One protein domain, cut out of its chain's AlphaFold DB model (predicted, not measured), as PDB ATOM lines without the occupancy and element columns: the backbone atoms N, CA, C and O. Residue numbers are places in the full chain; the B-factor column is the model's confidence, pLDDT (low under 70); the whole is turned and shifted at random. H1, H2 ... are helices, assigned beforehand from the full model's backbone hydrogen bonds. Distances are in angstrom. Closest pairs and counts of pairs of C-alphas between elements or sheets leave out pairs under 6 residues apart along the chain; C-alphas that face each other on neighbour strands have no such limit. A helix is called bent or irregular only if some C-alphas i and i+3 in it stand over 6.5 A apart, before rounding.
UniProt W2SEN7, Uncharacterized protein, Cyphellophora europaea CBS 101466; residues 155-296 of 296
ATOM      1  N   PHE A 155     391.933 621.385 484.130       95.25
ATOM      2  CA  PHE A 155     390.641 621.674 484.750       95.25
ATOM      3  C   PHE A 155     389.602 620.578 484.469       95.25
ATOM      4  O   PHE A 155     388.935 620.109 485.386       95.25
ATOM      5  N   ALA A 156     389.471 620.116 483.224       93.88
ATOM      6  CA  ALA A 156     388.521 619.069 482.862       93.88
ATOM      7  C   ALA A 156     388.793 617.775 483.636       93.88
ATOM      8  O   ALA A 156     387.858 617.164 484.147       93.88
ATOM      9  N   TYR A 157     390.061 617.378 483.756       90.75
ATOM     10  CA  TYR A 157     390.453 616.172 484.476       90.75
ATOM     11  C   TYR A 157     390.277 616.318 485.993       90.75
ATOM     12  O   TYR A 157     389.776 615.410 486.649       90.75
ATOM     13  N   GLY A 158     390.662 617.468 486.551       89.12
ATOM     14  CA  GLY A 158     390.622 617.711 487.993       89.12
ATOM     15  C   GLY A 158     389.220 617.996 488.530       89.12
ATOM     16  O   GLY A 158     388.871 617.513 489.601       89.12
ATOM     17  N   ALA A 159     388.409 618.749 487.783       90.06
ATOM     18  CA  ALA A 159     387.125 619.263 488.256       90.06
ATOM     19  C   ALA A 159     385.902 618.632 487.573       90.06
ATOM     20  O   ALA A 159     384.888 618.402 488.227       90.06
ATOM     21  N   LEU A 160     385.959 618.340 486.266       87.88
ATOM     22  CA  LEU A 160     384.773 617.877 485.523       87.88
ATOM     23  C   LEU A 160     384.688 616.352 485.401       87.88
ATOM     24  O   LEU A 160     383.591 615.794 485.310       87.88
ATOM     25  N   TYR A 161     385.837 615.679 485.367       80.62
ATOM     26  CA  TYR A 161     385.977 614.244 485.155       80.62
ATOM     27  C   TYR A 161     386.937 613.625 486.186       80.62
ATOM     28  O   TYR A 161     387.970 613.080 485.799       80.62
ATOM     29  N   PRO A 162     386.613 613.659 487.493       67.81
ATOM     30  CA  PRO A 162     387.432 612.998 488.500       67.81
ATOM     31  C   PRO A 162     387.263 611.480 488.355       67.81
ATOM     32  O   PRO A 162     386.406 610.861 488.986       67.81
ATOM     33  N   SER A 163     388.033 610.866 487.458       62.66
ATOM     34  CA  SER A 163     388.060 609.419 487.280       62.66
ATOM     35  C   SER A 163     389.433 608.892 487.676       62.66
ATOM     36  O   SER A 163     390.414 609.228 487.016       62.66
ATOM     37  N   PRO A 164     389.536 608.013 488.685       62.00
ATOM     38  CA  PRO A 164     390.711 607.162 488.802       62.00
ATOM     39  C   PRO A 164     390.810 606.258 487.557       62.00
ATOM     40  O   PRO A 164     389.771 605.927 486.964       62.00
ATOM     41  N   PRO A 165     392.021 605.843 487.140       64.44
ATOM     42  CA  PRO A 165     393.332 606.026 487.776       64.44
ATOM     43  C   PRO A 165     393.990 607.392 487.502       64.44
ATOM     44  O   PRO A 165     393.664 608.079 486.546       64.44
ATOM     45  N   TRP A 166     394.955 607.772 488.342       64.00
ATOM     46  CA  TRP A 166     395.619 609.084 488.328       64.00
ATOM     47  C   TRP A 166     396.736 609.239 487.282       64.00
ATOM     48  O   TRP A 166     397.369 610.279 487.244       64.00
ATOM     49  N   GLU A 167     396.999 608.254 486.426       74.00
ATOM     50  CA  GLU A 167     398.139 608.282 485.486       74.00
ATOM     51  C   GLU A 167     398.206 609.517 484.550       74.00
ATOM     52  O   GLU A 167     399.298 610.057 484.362       74.00
ATOM     53  N   PRO A 168     397.093 610.057 484.006       82.50
ATOM     54  CA  PRO A 168     397.137 611.233 483.125       82.50
ATOM     55  C   PRO A 168     397.559 612.505 483.858       82.50
ATOM     56  O   PRO A 168     398.021 613.458 483.232       82.50
ATOM     57  N   LYS A 169     397.392 612.521 485.183       87.00
ATOM     58  CA  LYS A 169     397.682 613.653 486.060       87.00
ATOM     59  C   LYS A 169     399.126 614.113 485.910       87.00
ATOM     60  O   LYS A 169     399.360 615.289 485.661       87.00
ATOM     61  N   GLU A 170     400.077 613.192 486.045       86.81
ATOM     62  CA  GLU A 170     401.510 613.502 486.005       86.81
ATOM     63  C   GLU A 170     401.894 614.074 484.641       86.81
ATOM     64  O   GLU A 170     402.519 615.130 484.566       86.81
ATOM     65  N   LYS A 171     401.407 613.447 483.564       90.06
ATOM     66  CA  LYS A 171     401.623 613.911 482.190       90.06
ATOM     67  C   LYS A 171     401.010 615.294 481.947       90.06
ATOM     68  O   LYS A 171     401.633 616.126 481.300       90.06
ATOM     69  N   LEU A 172     399.812 615.568 482.467       92.19
ATOM     70  CA  LEU A 172     399.170 616.884 482.358       92.19
ATOM     71  C   LEU A 172     399.933 617.971 483.123       92.19
ATOM     72  O   LEU A 172     400.119 619.066 482.591       92.19
ATOM     73  N   VAL A 173     400.387 617.666 484.340       92.12
ATOM     74  CA  VAL A 173     401.209 618.570 485.154       92.12
ATOM     75  C   VAL A 173     402.517 618.878 484.431       92.12
ATOM     76  O   VAL A 173     402.838 620.048 484.251       92.12
ATOM     77  N   GLU A 174     403.220 617.861 483.929       91.12
ATOM     78  CA  GLU A 174     404.461 618.023 483.163       91.12
ATOM     79  C   GLU A 174     404.235 618.854 481.888       91.12
ATOM     80  O   GLU A 174     404.973 619.798 481.607       91.12
ATOM     81  N   MET A 175     403.170 618.560 481.132       92.75
ATOM     82  CA  MET A 175     402.809 619.307 479.925       92.75
ATOM     83  C   MET A 175     402.552 620.786 480.209       92.75
ATOM     84  O   MET A 175     402.978 621.632 479.421       92.75
ATOM     85  N   LEU A 176     401.842 621.108 481.291       94.50
ATOM     86  CA  LEU A 176     401.567 622.494 481.661       94.50
ATOM     87  C   LEU A 176     402.829 623.186 482.193       94.50
ATOM     88  O   LEU A 176     403.118 624.312 481.787       94.50
ATOM     89  N   GLN A 177     403.602 622.493 483.032       93.31
ATOM     90  CA  GLN A 177     404.856 622.978 483.603       93.31
ATOM     91  C   GLN A 177     405.839 623.377 482.502       93.31
ATOM     92  O   GLN A 177     406.259 624.529 482.462       93.31
ATOM     93  N   MET A 178     406.127 622.480 481.551       91.44
ATOM     94  CA  MET A 178     407.048 622.762 480.441       91.44
ATOM     95  C   MET A 178     406.645 624.012 479.645       91.44
ATOM     96  O   MET A 178     407.495 624.782 479.198       91.44
ATOM     97  N   LYS A 179     405.340 624.228 479.442       91.38
ATOM     98  CA  LYS A 179     404.844 625.385 478.687       91.38
ATOM     99  C   LYS A 179     404.971 626.680 479.488       91.38
ATOM    100  O   LYS A 179     405.376 627.691 478.920       91.38
ATOM    101  N   LEU A 180     404.670 626.659 480.786       92.44
ATOM    102  CA  LEU A 180     404.860 627.820 481.659       92.44
ATOM    103  C   LEU A 180     406.345 628.147 481.867       92.44
ATOM    104  O   LEU A 180     406.718 629.316 481.859       92.44
ATOM    105  N   GLU A 181     407.218 627.145 481.956       90.88
ATOM    106  CA  GLU A 181     408.673 627.346 481.989       90.88
ATOM    107  C   GLU A 181     409.174 628.008 480.705       90.88
ATOM    108  O   GLU A 181     410.019 628.903 480.759       90.88
ATOM    109  N   ALA A 182     408.622 627.636 479.546       87.75
ATOM    110  CA  ALA A 182     408.941 628.293 478.284       87.75
ATOM    111  C   ALA A 182     408.489 629.764 478.257       87.75
ATOM    112  O   ALA A 182     409.177 630.587 477.650       87.75
ATOM    113  N   VAL A 183     407.369 630.102 478.911       87.25
ATOM    114  CA  VAL A 183     406.910 631.490 479.092       87.25
ATOM    115  C   VAL A 183     407.895 632.263 479.969       87.25
ATOM    116  O   VAL A 183     408.388 633.304 479.539       87.25
ATOM    117  N   VAL A 184     408.250 631.722 481.139       87.31
ATOM    118  CA  VAL A 184     409.204 632.347 482.075       87.31
ATOM    119  C   VAL A 184     410.580 632.529 481.434       87.31
ATOM    120  O   VAL A 184     411.152 633.608 481.498       87.31
ATOM    121  N   THR A 185     411.091 631.512 480.735       86.25
ATOM    122  CA  THR A 185     412.414 631.552 480.080       86.25
ATOM    123  C   THR A 185     412.494 632.620 478.984       86.25
ATOM    124  O   THR A 185     413.564 633.160 478.714       86.25
ATOM    125  N   GLN A 186     411.371 632.931 478.332       83.62
ATOM    126  CA  GLN A 186     411.289 633.987 477.319       83.62
ATOM    127  C   GLN A 186     411.135 635.397 477.920       83.62
ATOM    128  O   GLN A 186     411.169 636.369 477.163       83.62
ATOM    129  N   GLY A 187     411.000 635.502 479.246       81.81
ATOM    130  CA  GLY A 187     410.762 636.733 479.995       81.81
ATOM    131  C   GLY A 187     409.285 637.119 480.018       81.81
ATOM    132  O   GLY A 187     408.618 637.111 478.982       81.81
ATOM    133  N   LEU A 188     408.760 637.480 481.188       81.62
ATOM    134  CA  LEU A 188     407.331 637.774 481.363       81.62
ATOM    135  C   LEU A 188     406.911 639.048 480.623       81.62
ATOM    136  O   LEU A 188     405.810 639.105 480.072       81.62
ATOM    137  N   ASP A 189     407.821 640.012 480.484       79.12
ATOM    138  CA  ASP A 189     407.628 641.206 479.656       79.12
ATOM    139  C   ASP A 189     407.340 640.870 478.183       79.12
ATOM    140  O   ASP A 189     406.527 641.527 477.522       79.12
ATOM    141  N   ALA A 190     407.947 639.802 477.647       72.31
ATOM    142  CA  ALA A 190     407.664 639.350 476.285       72.31
ATOM    143  C   ALA A 190     406.205 638.880 476.137       72.31
ATOM    144  O   ALA A 190     405.662 638.888 475.025       72.31
ATOM    145  N   TRP A 191     405.566 638.533 477.252       76.56
ATOM    146  CA  TRP A 191     404.201 638.045 477.378       76.56
ATOM    147  C   TRP A 191     403.251 639.065 478.006       76.56
ATOM    148  O   TRP A 191     402.163 638.687 478.406       76.56
ATOM    149  N   ALA A 192     403.573 640.364 477.990       70.62
ATOM    150  CA  ALA A 192     402.715 641.419 478.552       70.62
ATOM    151  C   ALA A 192     401.282 641.503 477.966       70.62
ATOM    152  O   ALA A 192     400.424 642.182 478.517       70.62
ATOM    153  N   HIS A 193     401.026 640.841 476.833       67.56
ATOM    154  CA  HIS A 193     399.699 640.703 476.219       67.56
ATOM    155  C   HIS A 193     398.863 639.574 476.839       67.56
ATOM    156  O   HIS A 193     397.653 639.527 476.641       67.56
ATOM    157  N   LEU A 194     399.511 638.640 477.534       76.69
ATOM    158  CA  LEU A 194     398.853 637.595 478.290       76.69
ATOM    159  C   LEU A 194     398.312 638.226 479.571       76.69
ATOM    160  O   LEU A 194     399.054 638.874 480.311       76.69
ATOM    161  N   GLU A 195     397.023 638.049 479.841       85.38
ATOM    162  CA  GLU A 195     396.454 638.559 481.080       85.38
ATOM    163  C   GLU A 195     397.106 637.858 482.280       85.38
ATOM    164  O   GLU A 195     397.164 636.629 482.342       85.38
ATOM    165  N   ILE A 196     397.573 638.634 483.264       89.94
ATOM    166  CA  ILE A 196     398.168 638.096 484.501       89.94
ATOM    167  C   ILE A 196     397.180 637.146 485.199       89.94
ATOM    168  O   ILE A 196     397.585 636.122 485.745       89.94
ATOM    169  N   GLY A 197     395.874 637.424 485.100       91.25
ATOM    170  CA  GLY A 197     394.817 636.533 485.577       91.25
ATOM    171  C   GLY A 197     394.850 635.139 484.938       91.25
ATOM    172  O   GLY A 197     394.631 634.154 485.640       91.25
ATOM    173  N   LEU A 198     395.195 635.020 483.647       92.38
ATOM    174  CA  LEU A 198     395.333 633.721 482.977       92.38
ATOM    175  C   LEU A 198     396.513 632.937 483.543       92.38
ATOM    176  O   LEU A 198     396.382 631.751 483.835       92.38
ATOM    177  N   LEU A 199     397.669 633.589 483.695       93.75
ATOM    178  CA  LEU A 199     398.854 632.958 484.283       93.75
ATOM    179  C   LEU A 199     398.578 632.494 485.708       93.75
ATOM    180  O   LEU A 199     398.966 631.386 486.078       93.75
ATOM    181  N   MET A 200     397.862 633.311 486.476       94.62
ATOM    182  CA  MET A 200     397.429 632.968 487.819       94.62
ATOM    183  C   MET A 200     396.511 631.737 487.809       94.62
ATOM    184  O   MET A 200     396.739 630.812 488.586       94.62
ATOM    185  N   TRP A 201     395.550 631.670 486.881       95.81
ATOM    186  CA  TRP A 201     394.656 630.518 486.717       95.81
ATOM    187  C   TRP A 201     395.392 629.242 486.318       95.81
ATOM    188  O   TRP A 201     395.234 628.215 486.980       95.81
ATOM    189  N   LEU A 202     396.253 629.302 485.301       96.19
ATOM    190  CA  LEU A 202     397.067 628.163 484.873       96.19
ATOM    191  C   LEU A 202     397.959 627.662 486.016       96.19
ATOM    192  O   LEU A 202     398.053 626.459 486.245       96.19
ATOM    193  N   SER A 203     398.576 628.584 486.756       95.62
ATOM    194  CA  SER A 203     399.460 628.254 487.876       95.62
ATOM    195  C   SER A 203     398.701 627.617 489.034       95.62
ATOM    196  O   SER A 203     399.136 626.595 489.555       95.62
ATOM    197  N   MET A 204     397.534 628.161 489.390       95.56
ATOM    198  CA  MET A 204     396.670 627.603 490.431       95.56
ATOM    199  C   MET A 204     396.192 626.192 490.069       95.56
ATOM    200  O   MET A 204     396.304 625.275 490.880       95.56
ATOM    201  N   MET A 205     395.720 625.988 488.835       95.44
ATOM    202  CA  MET A 205     395.315 624.665 488.343       95.44
ATOM    203  C   MET A 205     396.485 623.675 488.354       95.44
ATOM    204  O   MET A 205     396.318 622.531 488.778       95.44
ATOM    205  N   GLY A 206     397.676 624.121 487.941       94.31
ATOM    206  CA  GLY A 206     398.911 623.344 488.005       94.31
ATOM    207  C   GLY A 206     399.277 622.938 489.431       94.31
ATOM    208  O   GLY A 206     399.494 621.755 489.673       94.31
ATOM    209  N   CYS A 207     399.265 623.878 490.383       92.50
ATOM    210  CA  CYS A 207     399.515 623.609 491.802       92.50
ATOM    211  C   CYS A 207     398.511 622.606 492.382       92.50
ATOM    212  O   CYS A 207     398.924 621.586 492.929       92.50
ATOM    213  N   MET A 208     397.205 622.858 492.242       91.62
ATOM    214  CA  MET A 208     396.167 621.967 492.778       91.62
ATOM    215  C   MET A 208     396.287 620.558 492.201       91.62
ATOM    216  O   MET A 208     396.243 619.568 492.935       91.62
ATOM    217  N   MET A 209     396.475 620.463 490.880       90.06
ATOM    218  CA  MET A 209     396.662 619.177 490.231       90.06
ATOM    219  C   MET A 209     397.924 618.515 490.772       90.06
ATOM    220  O   MET A 209     397.856 617.385 491.221       90.06
ATOM    221  N   ALA A 210     399.062 619.192 490.802       88.19
ATOM    222  CA  ALA A 210     400.316 618.589 491.216       88.19
ATOM    223  C   ALA A 210     400.311 618.067 492.661       88.19
ATOM    224  O   ALA A 210     400.773 616.952 492.915       88.19
ATOM    225  N   VAL A 211     399.712 618.823 493.581       81.06
ATOM    226  CA  VAL A 211     399.608 618.463 494.997       81.06
ATOM    227  C   VAL A 211     398.659 617.268 495.205       81.06
ATOM    228  O   VAL A 211     398.988 616.328 495.929       81.06
ATOM    229  N   GLY A 212     397.543 617.205 494.467       69.44
ATOM    230  CA  GLY A 212     396.544 616.137 494.591       69.44
ATOM    231  C   GLY A 212     395.669 616.230 495.849       69.44
ATOM    232  O   GLY A 212     395.881 617.104 496.676       69.44
ATOM    233  N   PRO A 213     394.674 615.334 495.994       59.41
ATOM    234  CA  PRO A 213     393.712 615.378 497.103       59.41
ATOM    235  C   PRO A 213     394.276 614.891 498.451       59.41
ATOM    236  O   PRO A 213     393.727 615.224 499.495       59.41
ATOM    237  N   ASP A 214     395.381 614.137 498.458       55.69
ATOM    238  CA  ASP A 214     395.928 613.491 499.665       55.69
ATOM    239  C   ASP A 214     396.900 614.393 500.457       55.69
ATOM    240  O   ASP A 214     397.886 613.922 501.028       55.69
ATOM    241  N   ILE A 215     396.631 615.702 500.512       51.78
ATOM    242  CA  ILE A 215     397.442 616.684 501.266       51.78
ATOM    243  C   ILE A 215     397.549 616.300 502.746       51.78
ATOM    244  O   ILE A 215     398.578 616.522 503.382       51.78
ATOM    245  N   GLN A 216     396.487 615.707 503.296       44.50
ATOM    246  CA  GLN A 216     396.404 615.399 504.722       44.50
ATOM    247  C   GLN A 216     397.163 614.129 505.129       44.50
ATOM    248  O   GLN A 216     397.632 614.064 506.265       44.50
ATOM    249  N   ASP A 217     397.325 613.148 504.234       46.94
ATOM    250  CA  ASP A 217     398.003 611.880 504.560       46.94
ATOM    251  C   ASP A 217     399.506 611.912 504.256       46.94
ATOM    252  O   ASP A 217     400.283 611.170 504.859       46.94
ATOM    253  N   ASP A 218     399.945 612.812 503.375       48.88
ATOM    254  CA  ASP A 218     401.339 612.908 502.953       48.88
ATOM    255  C   ASP A 218     402.020 614.129 503.590       48.88
ATOM    256  O   ASP A 218     402.503 615.044 502.920       48.88
ATOM    257  N   ALA A 219     402.102 614.130 504.927       54.94
ATOM    258  CA  ALA A 219     402.853 615.128 505.700       54.94
ATOM    259  C   ALA A 219     404.291 615.320 505.175       54.94
ATOM    260  O   ALA A 219     404.886 616.380 505.351       54.94
ATOM    261  N   HIS A 220     404.840 614.310 504.490       53.84
ATOM    262  CA  HIS A 220     406.139 614.377 503.837       53.84
ATOM    263  C   HIS A 220     406.165 615.336 502.636       53.84
ATOM    264  O   HIS A 220     407.147 616.059 502.486       53.84
ATOM    265  N   LYS A 221     405.092 615.402 501.831       53.16
ATOM    266  CA  LYS A 221     404.962 616.329 500.693       53.16
ATOM    267  C   LYS A 221     404.757 617.764 501.149       53.16
ATOM    268  O   LYS A 221     405.356 618.663 500.571       53.16
ATOM    269  N   LEU A 222     403.973 617.976 502.212       54.66
ATOM    270  CA  LEU A 222     403.853 619.299 502.831       54.66
ATOM    271  C   LEU A 222     405.220 619.772 503.340       54.66
ATOM    272  O   LEU A 222     405.623 620.895 503.069       54.66
ATOM    273  N   HIS A 223     405.970 618.883 503.997       55.91
ATOM    274  CA  HIS A 223     407.286 619.204 504.543       55.91
ATOM    275  C   HIS A 223     408.359 619.392 503.456       55.91
ATOM    276  O   HIS A 223     409.278 620.182 503.655       55.91
ATOM    277  N   GLU A 224     408.267 618.709 502.310       53.72
ATOM    278  CA  GLU A 224     409.114 618.967 501.135       53.72
ATOM    279  C   GLU A 224     408.772 620.308 500.470       53.72
ATOM    280  O   GLU A 224     409.684 621.032 500.055       53.72
ATOM    281  N   PHE A 225     407.480 620.659 500.415       53.09
ATOM    282  CA  PHE A 225     406.988 621.940 499.901       53.09
ATOM    283  C   PHE A 225     407.427 623.105 500.799       53.09
ATOM    284  O   PHE A 225     407.996 624.082 500.314       53.09
ATOM    285  N   GLU A 226     407.273 622.963 502.117       52.88
ATOM    286  CA  GLU A 226     407.737 623.921 503.130       52.88
ATOM    287  C   GLU A 226     409.271 624.004 503.221       52.88
ATOM    288  O   GLU A 226     409.814 625.067 503.522       52.88
ATOM    289  N   ALA A 227     409.997 622.916 502.935       53.84
ATOM    290  CA  ALA A 227     411.464 622.895 502.933       53.84
ATOM    291  C   ALA A 227     412.099 623.493 501.663       53.84
ATOM    292  O   ALA A 227     413.327 623.533 501.565       53.84
ATOM    293  N   GLY A 228     411.300 623.950 500.688       46.69
ATOM    294  CA  GLY A 228     411.807 624.507 499.430       46.69
ATOM    295  C   GLY A 228     412.499 623.471 498.535       46.69
ATOM    296  O   GLY A 228     413.334 623.833 497.708       46.69
ATOM    297  N   CYS A 229     412.190 622.182 498.710       42.19
ATOM    298  CA  CYS A 229     412.815 621.077 497.979       42.19
ATOM    299  C   CYS A 229     411.958 620.523 496.829       42.19
ATOM    300  O   CYS A 229     412.404 619.587 496.167       42.19
ATOM    301  N   VAL A 230     410.762 621.063 496.559       46.22
ATOM    302  CA  VAL A 230     409.886 620.532 495.499       46.22
ATOM    303  C   VAL A 230     410.301 621.063 494.118       46.22
ATOM    304  O   VAL A 230     410.247 622.269 493.883       46.22
ATOM    305  N   PRO A 231     410.641 620.188 493.153       43.84
ATOM    306  CA  PRO A 231     410.974 620.557 491.777       43.84
ATOM    307  C   PRO A 231     409.723 620.845 490.909       43.84
ATOM    308  O   PRO A 231     409.604 620.351 489.790       43.84
ATOM    309  N   GLN A 232     408.789 621.661 491.411       56.06
ATOM    310  CA  GLN A 232     407.618 622.206 490.683       56.06
ATOM    311  C   GLN A 232     407.571 623.734 490.786       56.06
ATOM    312  O   GLN A 232     406.539 624.376 490.985       56.06
ATOM    313  N   ASP A 233     408.764 624.294 490.667       73.81
ATOM    314  CA  ASP A 233     409.127 625.665 490.973       73.81
ATOM    315  C   ASP A 233     408.301 626.695 490.182       73.81
ATOM    316  O   ASP A 233     407.914 627.739 490.701       73.81
ATOM    317  N   VAL A 234     407.942 626.383 488.932       88.00
ATOM    318  CA  VAL A 234     407.318 627.370 488.043       88.00
ATOM    319  C   VAL A 234     405.895 627.751 488.450       88.00
ATOM    320  O   VAL A 234     405.560 628.931 488.387       88.00
ATOM    321  N   PHE A 235     405.057 626.797 488.883       92.50
ATOM    322  CA  PHE A 235     403.657 627.090 489.208       92.50
ATOM    323  C   PHE A 235     403.577 628.003 490.422       92.50
ATOM    324  O   PHE A 235     402.944 629.053 490.376       92.50
ATOM    325  N   PHE A 236     404.272 627.628 491.495       89.38
ATOM    326  CA  PHE A 236     404.269 628.401 492.726       89.38
ATOM    327  C   PHE A 236     404.926 629.769 492.519       89.38
ATOM    328  O   PHE A 236     404.355 630.784 492.920       89.38
ATOM    329  N   LYS A 237     406.069 629.829 491.819       88.00
ATOM    330  CA  LYS A 237     406.728 631.103 491.510       88.00
ATOM    331  C   LYS A 237     405.838 632.034 490.689       88.00
ATOM    332  O   LYS A 237     405.724 633.212 491.017       88.00
ATOM    333  N   LEU A 238     405.190 631.523 489.643       91.69
ATOM    334  CA  LEU A 238     404.266 632.320 488.840       91.69
ATOM    335  C   LEU A 238     403.049 632.758 489.650       91.69
ATOM    336  O   LEU A 238     402.616 633.897 489.503       91.69
ATOM    337  N   LEU A 239     402.513 631.897 490.515       92.19
ATOM    338  CA  LEU A 239     401.365 632.224 491.352       92.19
ATOM    339  C   LEU A 239     401.686 633.350 492.345       92.19
ATOM    340  O   LEU A 239     400.918 634.307 492.440       92.19
ATOM    341  N   VAL A 240     402.840 633.282 493.016       89.88
ATOM    342  CA  VAL A 240     403.358 634.345 493.895       89.88
ATOM    343  C   VAL A 240     403.603 635.633 493.106       89.88
ATOM    344  O   VAL A 240     403.174 636.709 493.520       89.88
ATOM    345  N   TRP A 241     404.241 635.544 491.936       90.00
ATOM    346  CA  TRP A 241     404.467 636.707 491.076       90.00
ATOM    347  C   TRP A 241     403.143 637.369 490.661       90.00
ATOM    348  O   TRP A 241     402.993 638.586 490.782       90.00
ATOM    349  N   CYS A 242     402.150 636.574 490.244       92.06
ATOM    350  CA  CYS A 242     400.822 637.062 489.876       92.06
ATOM    351  C   CYS A 242     400.111 637.706 491.067       92.06
ATOM    352  O   CYS A 242     399.563 638.797 490.923       92.06
ATOM    353  N   GLN A 243     400.144 637.067 492.243       91.38
ATOM    354  CA  GLN A 243     399.578 637.617 493.475       91.38
ATOM    355  C   GLN A 243     400.159 639.003 493.763       91.38
ATOM    356  O   GLN A 243     399.403 639.951 493.968       91.38
ATOM    357  N   LEU A 244     401.487 639.127 493.774       89.12
ATOM    358  CA  LEU A 244     402.173 640.370 494.124       89.12
ATOM    359  C   LEU A 244     401.907 641.472 493.093       89.12
ATOM    360  O   LEU A 244     401.733 642.631 493.466       89.12
ATOM    361  N   ARG A 245     401.811 641.119 491.806       89.31
ATOM    362  CA  ARG A 245     401.490 642.065 490.727       89.31
ATOM    363  C   ARG A 245     400.034 642.521 490.730       89.31
ATOM    364  O   ARG A 245     399.777 643.684 490.426       89.31
ATOM    365  N   LEU A 246     399.100 641.636 491.065       89.88
ATOM    366  CA  LEU A 246     397.676 641.961 491.178       89.88
ATOM    367  C   LEU A 246     397.328 642.598 492.532       89.88
ATOM    368  O   LEU A 246     396.295 643.248 492.655       89.88
ATOM    369  N   GLY A 247     398.200 642.451 493.533       90.25
ATOM    370  CA  GLY A 247     397.996 642.976 494.881       90.25
ATOM    371  C   GLY A 247     396.929 642.224 495.677       90.25
ATOM    372  O   GLY A 247     396.389 642.783 496.627       90.25
ATOM    373  N   TYR A 248     396.608 640.984 495.298       92.25
ATOM    374  CA  TYR A 248     395.596 640.183 495.985       92.25
ATOM    375  C   TYR A 248     396.132 639.647 497.308       92.25
ATOM    376  O   TYR A 248     397.155 638.961 497.365       92.25
ATOM    377  N   VAL A 249     395.417 639.943 498.389       89.06
ATOM    378  CA  VAL A 249     395.784 639.530 499.749       89.06
ATOM    379  C   VAL A 249     394.833 638.441 500.228       89.06
ATOM    380  O   VAL A 249     395.234 637.469 500.880       89.06
ATOM    381  N   GLU A 250     393.555 638.569 499.884       91.69
ATOM    382  CA  GLU A 250     392.528 637.635 500.307       91.69
ATOM    383  C   GLU A 250     392.270 636.545 499.267       91.69
ATOM    384  O   GLU A 250     392.354 636.750 498.059       91.69
ATOM    385  N   PHE A 251     391.898 635.357 499.754       93.44
ATOM    386  CA  PHE A 251     391.500 634.247 498.880       93.44
ATOM    387  C   PHE A 251     390.301 634.632 498.006       93.44
ATOM    388  O   PHE A 251     390.239 634.241 496.849       93.44
ATOM    389  N   GLY A 252     389.374 635.437 498.541       94.69
ATOM    390  CA  GLY A 252     388.199 635.896 497.805       94.69
ATOM    391  C   GLY A 252     388.539 636.743 496.578       94.69
ATOM    392  O   GLY A 252     387.875 636.599 495.557       94.69
ATOM    393  N   GLU A 253     389.578 637.579 496.648       93.12
ATOM    394  CA  GLU A 253     390.029 638.409 495.519       93.12
ATOM    395  C   GLU A 253     390.643 637.541 494.420       93.12
ATOM    396  O   GLU A 253     390.253 637.629 493.256       93.12
ATOM    397  N   MET A 254     391.536 636.627 494.810       93.62
ATOM    398  CA  MET A 254     392.113 635.649 493.892       93.62
ATOM    399  C   MET A 254     391.027 634.778 493.256       93.62
ATOM    400  O   MET A 254     391.004 634.622 492.040       93.62
ATOM    401  N   LYS A 255     390.081 634.267 494.049       94.56
ATOM    402  CA  LYS A 255     388.974 633.444 493.558       94.56
ATOM    403  C   LYS A 255     388.142 634.185 492.511       94.56
ATOM    404  O   LYS A 255     387.864 633.618 491.461       94.56
ATOM    405  N   GLN A 256     387.797 635.451 492.754       91.69
ATOM    406  CA  GLN A 256     387.071 636.269 491.775       91.69
ATOM    407  C   GLN A 256     387.840 636.421 490.459       91.69
ATOM    408  O   GLN A 256     387.225 636.463 489.395       91.69
ATOM    409  N   GLU A 257     389.173 636.480 490.506       90.81
ATOM    410  CA  GLU A 257     390.006 636.449 489.302       90.81
ATOM    411  C   GLU A 257     389.917 635.099 488.587       90.81
ATOM    412  O   GLU A 257     389.735 635.060 487.373       90.81
ATOM    413  N   MET A 258     389.997 633.988 489.324       91.88
ATOM    414  CA  MET A 258     389.924 632.638 488.750       91.88
ATOM    415  C   MET A 258     388.562 632.349 488.123       91.88
ATOM    416  O   MET A 258     388.487 631.712 487.073       91.88
ATOM    417  N   GLU A 259     387.486 632.868 488.714       91.06
ATOM    418  CA  GLU A 259     386.119 632.745 488.200       91.06
ATOM    419  C   GLU A 259     385.918 633.450 486.851       91.06
ATOM    420  O   GLU A 259     385.003 633.084 486.111       91.06
ATOM    421  N   LYS A 260     386.791 634.397 486.469       87.88
ATOM    422  CA  LYS A 260     386.817 634.965 485.106       87.88
ATOM    423  C   LYS A 260     387.266 633.952 484.052       87.88
ATOM    424  O   LYS A 260     386.944 634.143 482.880       87.88
ATOM    425  N   TRP A 261     387.888 632.850 484.462       90.75
ATOM    426  CA  TRP A 261     388.295 631.718 483.629       90.75
ATOM    427  C   TRP A 261     387.383 630.505 483.897       90.75
ATOM    428  O   TRP A 261     386.164 630.645 484.008       90.75
ATOM    429  N   LEU A 262     387.929 629.293 483.984       93.19
ATOM    430  CA  LEU A 262     387.156 628.113 484.371       93.19
ATOM    431  C   LEU A 262     387.284 627.867 485.874       93.19
ATOM    432  O   LEU A 262     388.387 627.662 486.383       93.19
ATOM    433  N   TRP A 263     386.150 627.845 486.569       94.44
ATOM    434  CA  TRP A 263     386.083 627.549 487.995       94.44
ATOM    435  C   TRP A 263     384.816 626.762 488.315       94.44
ATOM    436  O   TRP A 263     383.736 627.098 487.830       94.44
ATOM    437  N   LEU A 264     384.954 625.733 489.148       94.81
ATOM    438  CA  LEU A 264     383.845 624.993 489.740       94.81
ATOM    439  C   LEU A 264     384.101 624.951 491.244       94.81
ATOM    440  O   LEU A 264     384.992 624.230 491.691       94.81
ATOM    441  N   ALA A 265     383.366 625.754 492.012       93.94
ATOM    442  CA  ALA A 265     383.642 625.966 493.434       93.94
ATOM    443  C   ALA A 265     383.680 624.645 494.220       93.94
ATOM    444  O   ALA A 265     384.582 624.431 495.023       93.94
ATOM    445  N   GLU A 266     382.768 623.725 493.907       92.38
ATOM    446  CA  GLU A 266     382.647 622.397 494.515       92.38
ATOM    447  C   GLU A 266     383.900 621.530 494.360       92.38
ATOM    448  O   GLU A 266     384.122 620.640 495.174       92.38
ATOM    449  N   ALA A 267     384.687 621.758 493.308       91.81
ATOM    450  CA  ALA A 267     385.888 620.983 493.016       91.81
ATOM    451  C   ALA A 267     387.183 621.753 493.305       91.81
ATOM    452  O   ALA A 267     388.212 621.139 493.573       91.81
ATOM    453  N   CYS A 268     387.154 623.084 493.215       94.56
ATOM    454  CA  CYS A 268     388.359 623.908 493.250       94.56
ATOM    455  C   CYS A 268     388.585 624.615 494.592       94.56
ATOM    456  O   CYS A 268     389.738 624.833 494.949       94.56
ATOM    457  N   ASP A 269     387.537 624.983 495.341       94.88
ATOM    458  CA  ASP A 269     387.683 625.900 496.484       94.88
ATOM    459  C   ASP A 269     388.595 625.353 497.590       94.88
ATOM    460  O   ASP A 269     389.427 626.096 498.107       94.88
ATOM    461  N   GLU A 270     388.456 624.072 497.948       92.38
ATOM    462  CA  GLU A 270     389.245 623.446 499.017       92.38
ATOM    463  C   GLU A 270     390.735 623.392 498.650       92.38
ATOM    464  O   GLU A 270     391.555 624.036 499.304       92.38
ATOM    465  N   GLY A 271     391.076 622.737 497.535       90.75
ATOM    466  CA  GLY A 271     392.468 622.611 497.092       90.75
ATOM    467  C   GLY A 271     393.122 623.956 496.767       90.75
ATOM    468  O   GLY A 271     394.304 624.158 497.046       90.75
ATOM    469  N   ALA A 272     392.369 624.915 496.225       93.62
ATOM    470  CA  ALA A 272     392.900 626.246 495.961       93.62
ATOM    471  C   ALA A 272     393.175 627.025 497.243       93.62
ATOM    472  O   ALA A 272     394.130 627.796 497.289       93.62
ATOM    473  N   ASN A 273     392.339 626.864 498.271       93.25
ATOM    474  CA  ASN A 273     392.559 627.505 499.562       93.25
ATOM    475  C   ASN A 273     393.814 626.941 500.242       93.25
ATOM    476  O   ASN A 273     394.614 627.718 500.761       93.25
ATOM    477  N   ASP A 274     394.038 625.628 500.147       89.44
ATOM    478  CA  ASP A 274     395.258 624.981 500.643       89.44
ATOM    479  C   ASP A 274     396.508 625.514 499.926       89.44
ATOM    480  O   ASP A 274     397.464 625.946 500.573       89.44
ATOM    481  N   VAL A 275     396.481 625.592 498.590       90.44
ATOM    482  CA  VAL A 275     397.567 626.203 497.802       90.44
ATOM    483  C   VAL A 275     397.763 627.675 498.179       90.44
ATOM    484  O   VAL A 275     398.888 628.142 498.347       90.44
ATOM    485  N   TRP A 276     396.677 628.429 498.341       91.56
ATOM    486  CA  TRP A 276     396.739 629.854 498.655       91.56
ATOM    487  C   TRP A 276     397.282 630.135 500.057       91.56
ATOM    488  O   TRP A 276     397.969 631.137 500.268       91.56
ATOM    489  N   ALA A 277     397.028 629.249 501.021       88.94
ATOM    490  CA  ALA A 277     397.607 629.335 502.357       88.94
ATOM    491  C   ALA A 277     399.144 629.267 502.328       88.94
ATOM    492  O   ALA A 277     399.791 629.933 503.136       88.94
ATOM    493  N   LEU A 278     399.719 628.545 501.360       84.31
ATOM    494  CA  LEU A 278     401.168 628.447 501.144       84.31
ATOM    495  C   LEU A 278     401.756 629.704 500.478       84.31
ATOM    496  O   LEU A 278     402.936 629.993 500.646       84.31
ATOM    497  N   VAL A 279     400.934 630.467 499.751       84.06
ATOM    498  CA  VAL A 279     401.312 631.692 499.018       84.06
ATOM    499  C   VAL A 279     401.223 632.956 499.895       84.06
ATOM    500  O   VAL A 279     402.075 633.839 499.822       84.06
ATOM    501  N   LYS A 280     400.249 633.020 500.813       70.31
ATOM    502  CA  LYS A 280     400.037 634.150 501.742       70.31
ATOM    503  C   LYS A 280     401.219 634.598 502.630       70.31
ATOM    504  O   LYS A 280     401.201 635.770 503.004       70.31
ATOM    505  N   PRO A 281     402.208 633.770 503.026       62.53
ATOM    506  CA  PRO A 281     403.304 634.243 503.873       62.53
ATOM    507  C   PRO A 281     404.382 635.037 503.114       62.53
ATOM    508  O   PRO A 281     405.357 635.460 503.732       62.53
ATOM    509  N   VAL A 282     404.239 635.243 501.801       64.06
ATOM    510  CA  VAL A 282     405.288 635.838 500.969       64.06
ATOM    511  C   VAL A 282     405.209 637.371 500.966       64.06
ATOM    512  O   VAL A 282     404.236 637.965 500.504       64.06
ATOM    513  N   ASP A 283     406.244 638.029 501.494       68.50
ATOM    514  CA  ASP A 283     406.363 639.490 501.526       68.50
ATOM    515  C   ASP A 283     406.967 640.084 500.236       68.50
ATOM    516  O   ASP A 283     407.539 639.388 499.394       68.50
ATOM    517  N   ALA A 284     406.867 641.411 500.081       64.75
ATOM    518  CA  ALA A 284     407.373 642.136 498.910       64.75
ATOM    519  C   ALA A 284     408.888 641.957 498.678       64.75
ATOM    520  O   ALA A 284     409.346 642.016 497.541       64.75
ATOM    521  N   THR A 285     409.664 641.679 499.731       67.25
ATOM    522  CA  THR A 285     411.101 641.371 499.633       67.25
ATOM    523  C   THR A 285     411.390 640.062 498.900       67.25
ATOM    524  O   THR A 285     412.501 639.863 498.409       67.25
ATOM    525  N   THR A 286     410.407 639.171 498.791       67.94
ATOM    526  CA  THR A 286     410.524 637.958 497.980       67.94
ATOM    527  C   THR A 286     410.401 638.262 496.486       67.94
ATOM    528  O   THR A 286     411.097 637.630 495.696       67.94
ATOM    529  N   LEU A 287     409.620 639.280 496.095       64.44
ATOM    530  CA  LEU A 287     409.491 639.695 494.691       64.44
ATOM    531  C   LEU A 287     410.840 640.110 494.101       64.44
ATOM    532  O   LEU A 287     411.206 639.650 493.025       64.44
ATOM    533  N   GLU A 288     411.594 640.931 494.837       67.38
ATOM    534  CA  GLU A 288     412.906 641.429 494.402       67.38
ATOM    535  C   GLU A 288     413.890 640.275 494.149       67.38
ATOM    536  O   GLU A 288     414.636 640.290 493.174       67.38
ATOM    537  N   ARG A 289     413.839 639.220 494.972       68.94
ATOM    538  CA  ARG A 289     414.672 638.020 494.787       68.94
ATOM    539  C   ARG A 289     414.249 637.194 493.575       68.94
ATOM    540  O   ARG A 289     415.101 636.682 492.861       68.94
ATOM    541  N   MET A 290     412.947 637.071 493.328       67.56
ATOM    542  CA  MET A 290     412.428 636.323 492.178       67.56
ATOM    543  C   MET A 290     412.741 637.023 490.852       67.56
ATOM    544  O   MET A 290     413.064 636.357 489.868       67.56
ATOM    545  N   GLU A 291     412.683 638.357 490.826       69.50
ATOM    546  CA  GLU A 291     413.108 639.149 489.669       69.50
ATOM    547  C   GLU A 291     414.615 638.969 489.400       69.50
ATOM    548  O   GLU A 291     415.025 638.880 488.242       69.50
ATOM    549  N   ASP A 292     415.445 638.824 490.437       67.00
ATOM    550  CA  ASP A 292     416.875 638.517 490.288       67.00
ATOM    551  C   ASP A 292     417.152 637.080 489.801       67.00
ATOM    552  O   ASP A 292     418.109 636.869 489.050       67.00
ATOM    553  N   ASP A 293     416.277 636.121 490.123       66.12
ATOM    554  CA  ASP A 293     416.353 634.712 489.695       66.12
ATOM    555  C   ASP A 293     415.814 634.452 488.269       66.12
ATOM    556  O   ASP A 293     415.760 633.304 487.817       66.12
ATOM    557  N   GLY A 294     415.445 635.500 487.525       62.34
ATOM    558  CA  GLY A 294     415.111 635.406 486.098       62.34
ATOM    559  C   GLY A 294     413.626 635.509 485.740       62.34
ATOM    560  O   GLY A 294     413.296 635.325 484.573       62.34
ATOM    561  N   LEU A 295     412.738 635.862 486.679       58.41
ATOM    562  CA  LEU A 295     411.337 636.243 486.397       58.41
ATOM    563  C   LEU A 295     411.203 637.718 485.960       58.41
ATOM    564  O   LEU A 295     410.308 638.425 486.423       58.41
ATOM    565  N   LYS A 296     412.107 638.193 485.092       54.00
ATOM    566  CA  LYS A 296     412.029 639.540 484.497       54.00
ATOM    567  C   LYS A 296     411.083 639.560 483.300       54.00
ATOM    568  O   LYS A 296     411.094 638.594 482.502       54.00
TER     569      LYS A 296
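What this domain is: This is residues 155 to 296 of the 296 residues of an uncharacterized protein of Cyphellophora europaea CBS 101466 (UniProt W2SEN7). Two crossed helices, H4 and H6, make a core with the long helix H2 on one side and H8 and H7 on the other. H1 and H9 sit at opposite ends, and H5 is set off from the other helices. The printed part has 142 residues with nine named helices, H1 to H9 in order, and no named strand: all helix. It is compact, with a radius of gyration of the C-alphas of 14.6 A and spans of 40 by 32 by 29 A.

How they stand to each other: H1, residues 155 to 160, only just touches residues 267 to 268 of H8, residues 265 to 279, with 3 pairs of C-alphas within 8 A; the closest are Ala 159 and Ala 267, 5.2 A. H2, residues 167 to 185, touches H4, residues 196 to 211, with residues 169 to 177 alone; the closest C-alphas are Val 173 and Gly 206, 6.0 A. H3, residues 188 to 191, touches no helix. H4 touches H6, residues 233 to 246, opposite ways at an only just steep tilt of 37 degrees; the closest C-alphas are Ser 203 and Phe 235, 4.6 A. With residues 197 to 201 alone H4 touches H7, residues 251 to 259; the closest C-alphas are Trp 201 and Met 258, 5.6 A. With residues 204 to 208 alone H4 touches residues 271 to 275 of H8, about perpendicular at 86 degrees; the closest C-alphas are Met 208 and Gly 271, 5.7 A. H5, residues 219 to 226, touches no helix. H6 touches H9, residues 284 to 292; the closest C-alphas are Trp 241 and Leu 287, 6.9 A. Every O i to N i+4 pair is within hydrogen-bond range in H1, H4, H5, H6 and H7, against 13 of 15 in H2, 8 of 11 in H8 and 3 of 5 in H9; H3 is too short for one.

Where its parts are: H1 begins at C-alpha 155 (390.641, 621.674, 484.750). H2 is 27.8 A long, H4 22.3 A, H6 19.9 A and H8 19.4 A; H8 is irregular, with C-alphas 267 and 270 7.3 A apart. H9 ends at C-alpha 292 (416.875, 638.517, 490.288).

The domain as a whole: The two farthest C-alphas, Pro 165 and Thr 285, are 41.3 A apart. The printed part has no cut and no long link. Confidence is under 70 at residues 162 to 166, 193, 212 to 232 and 281 to 296.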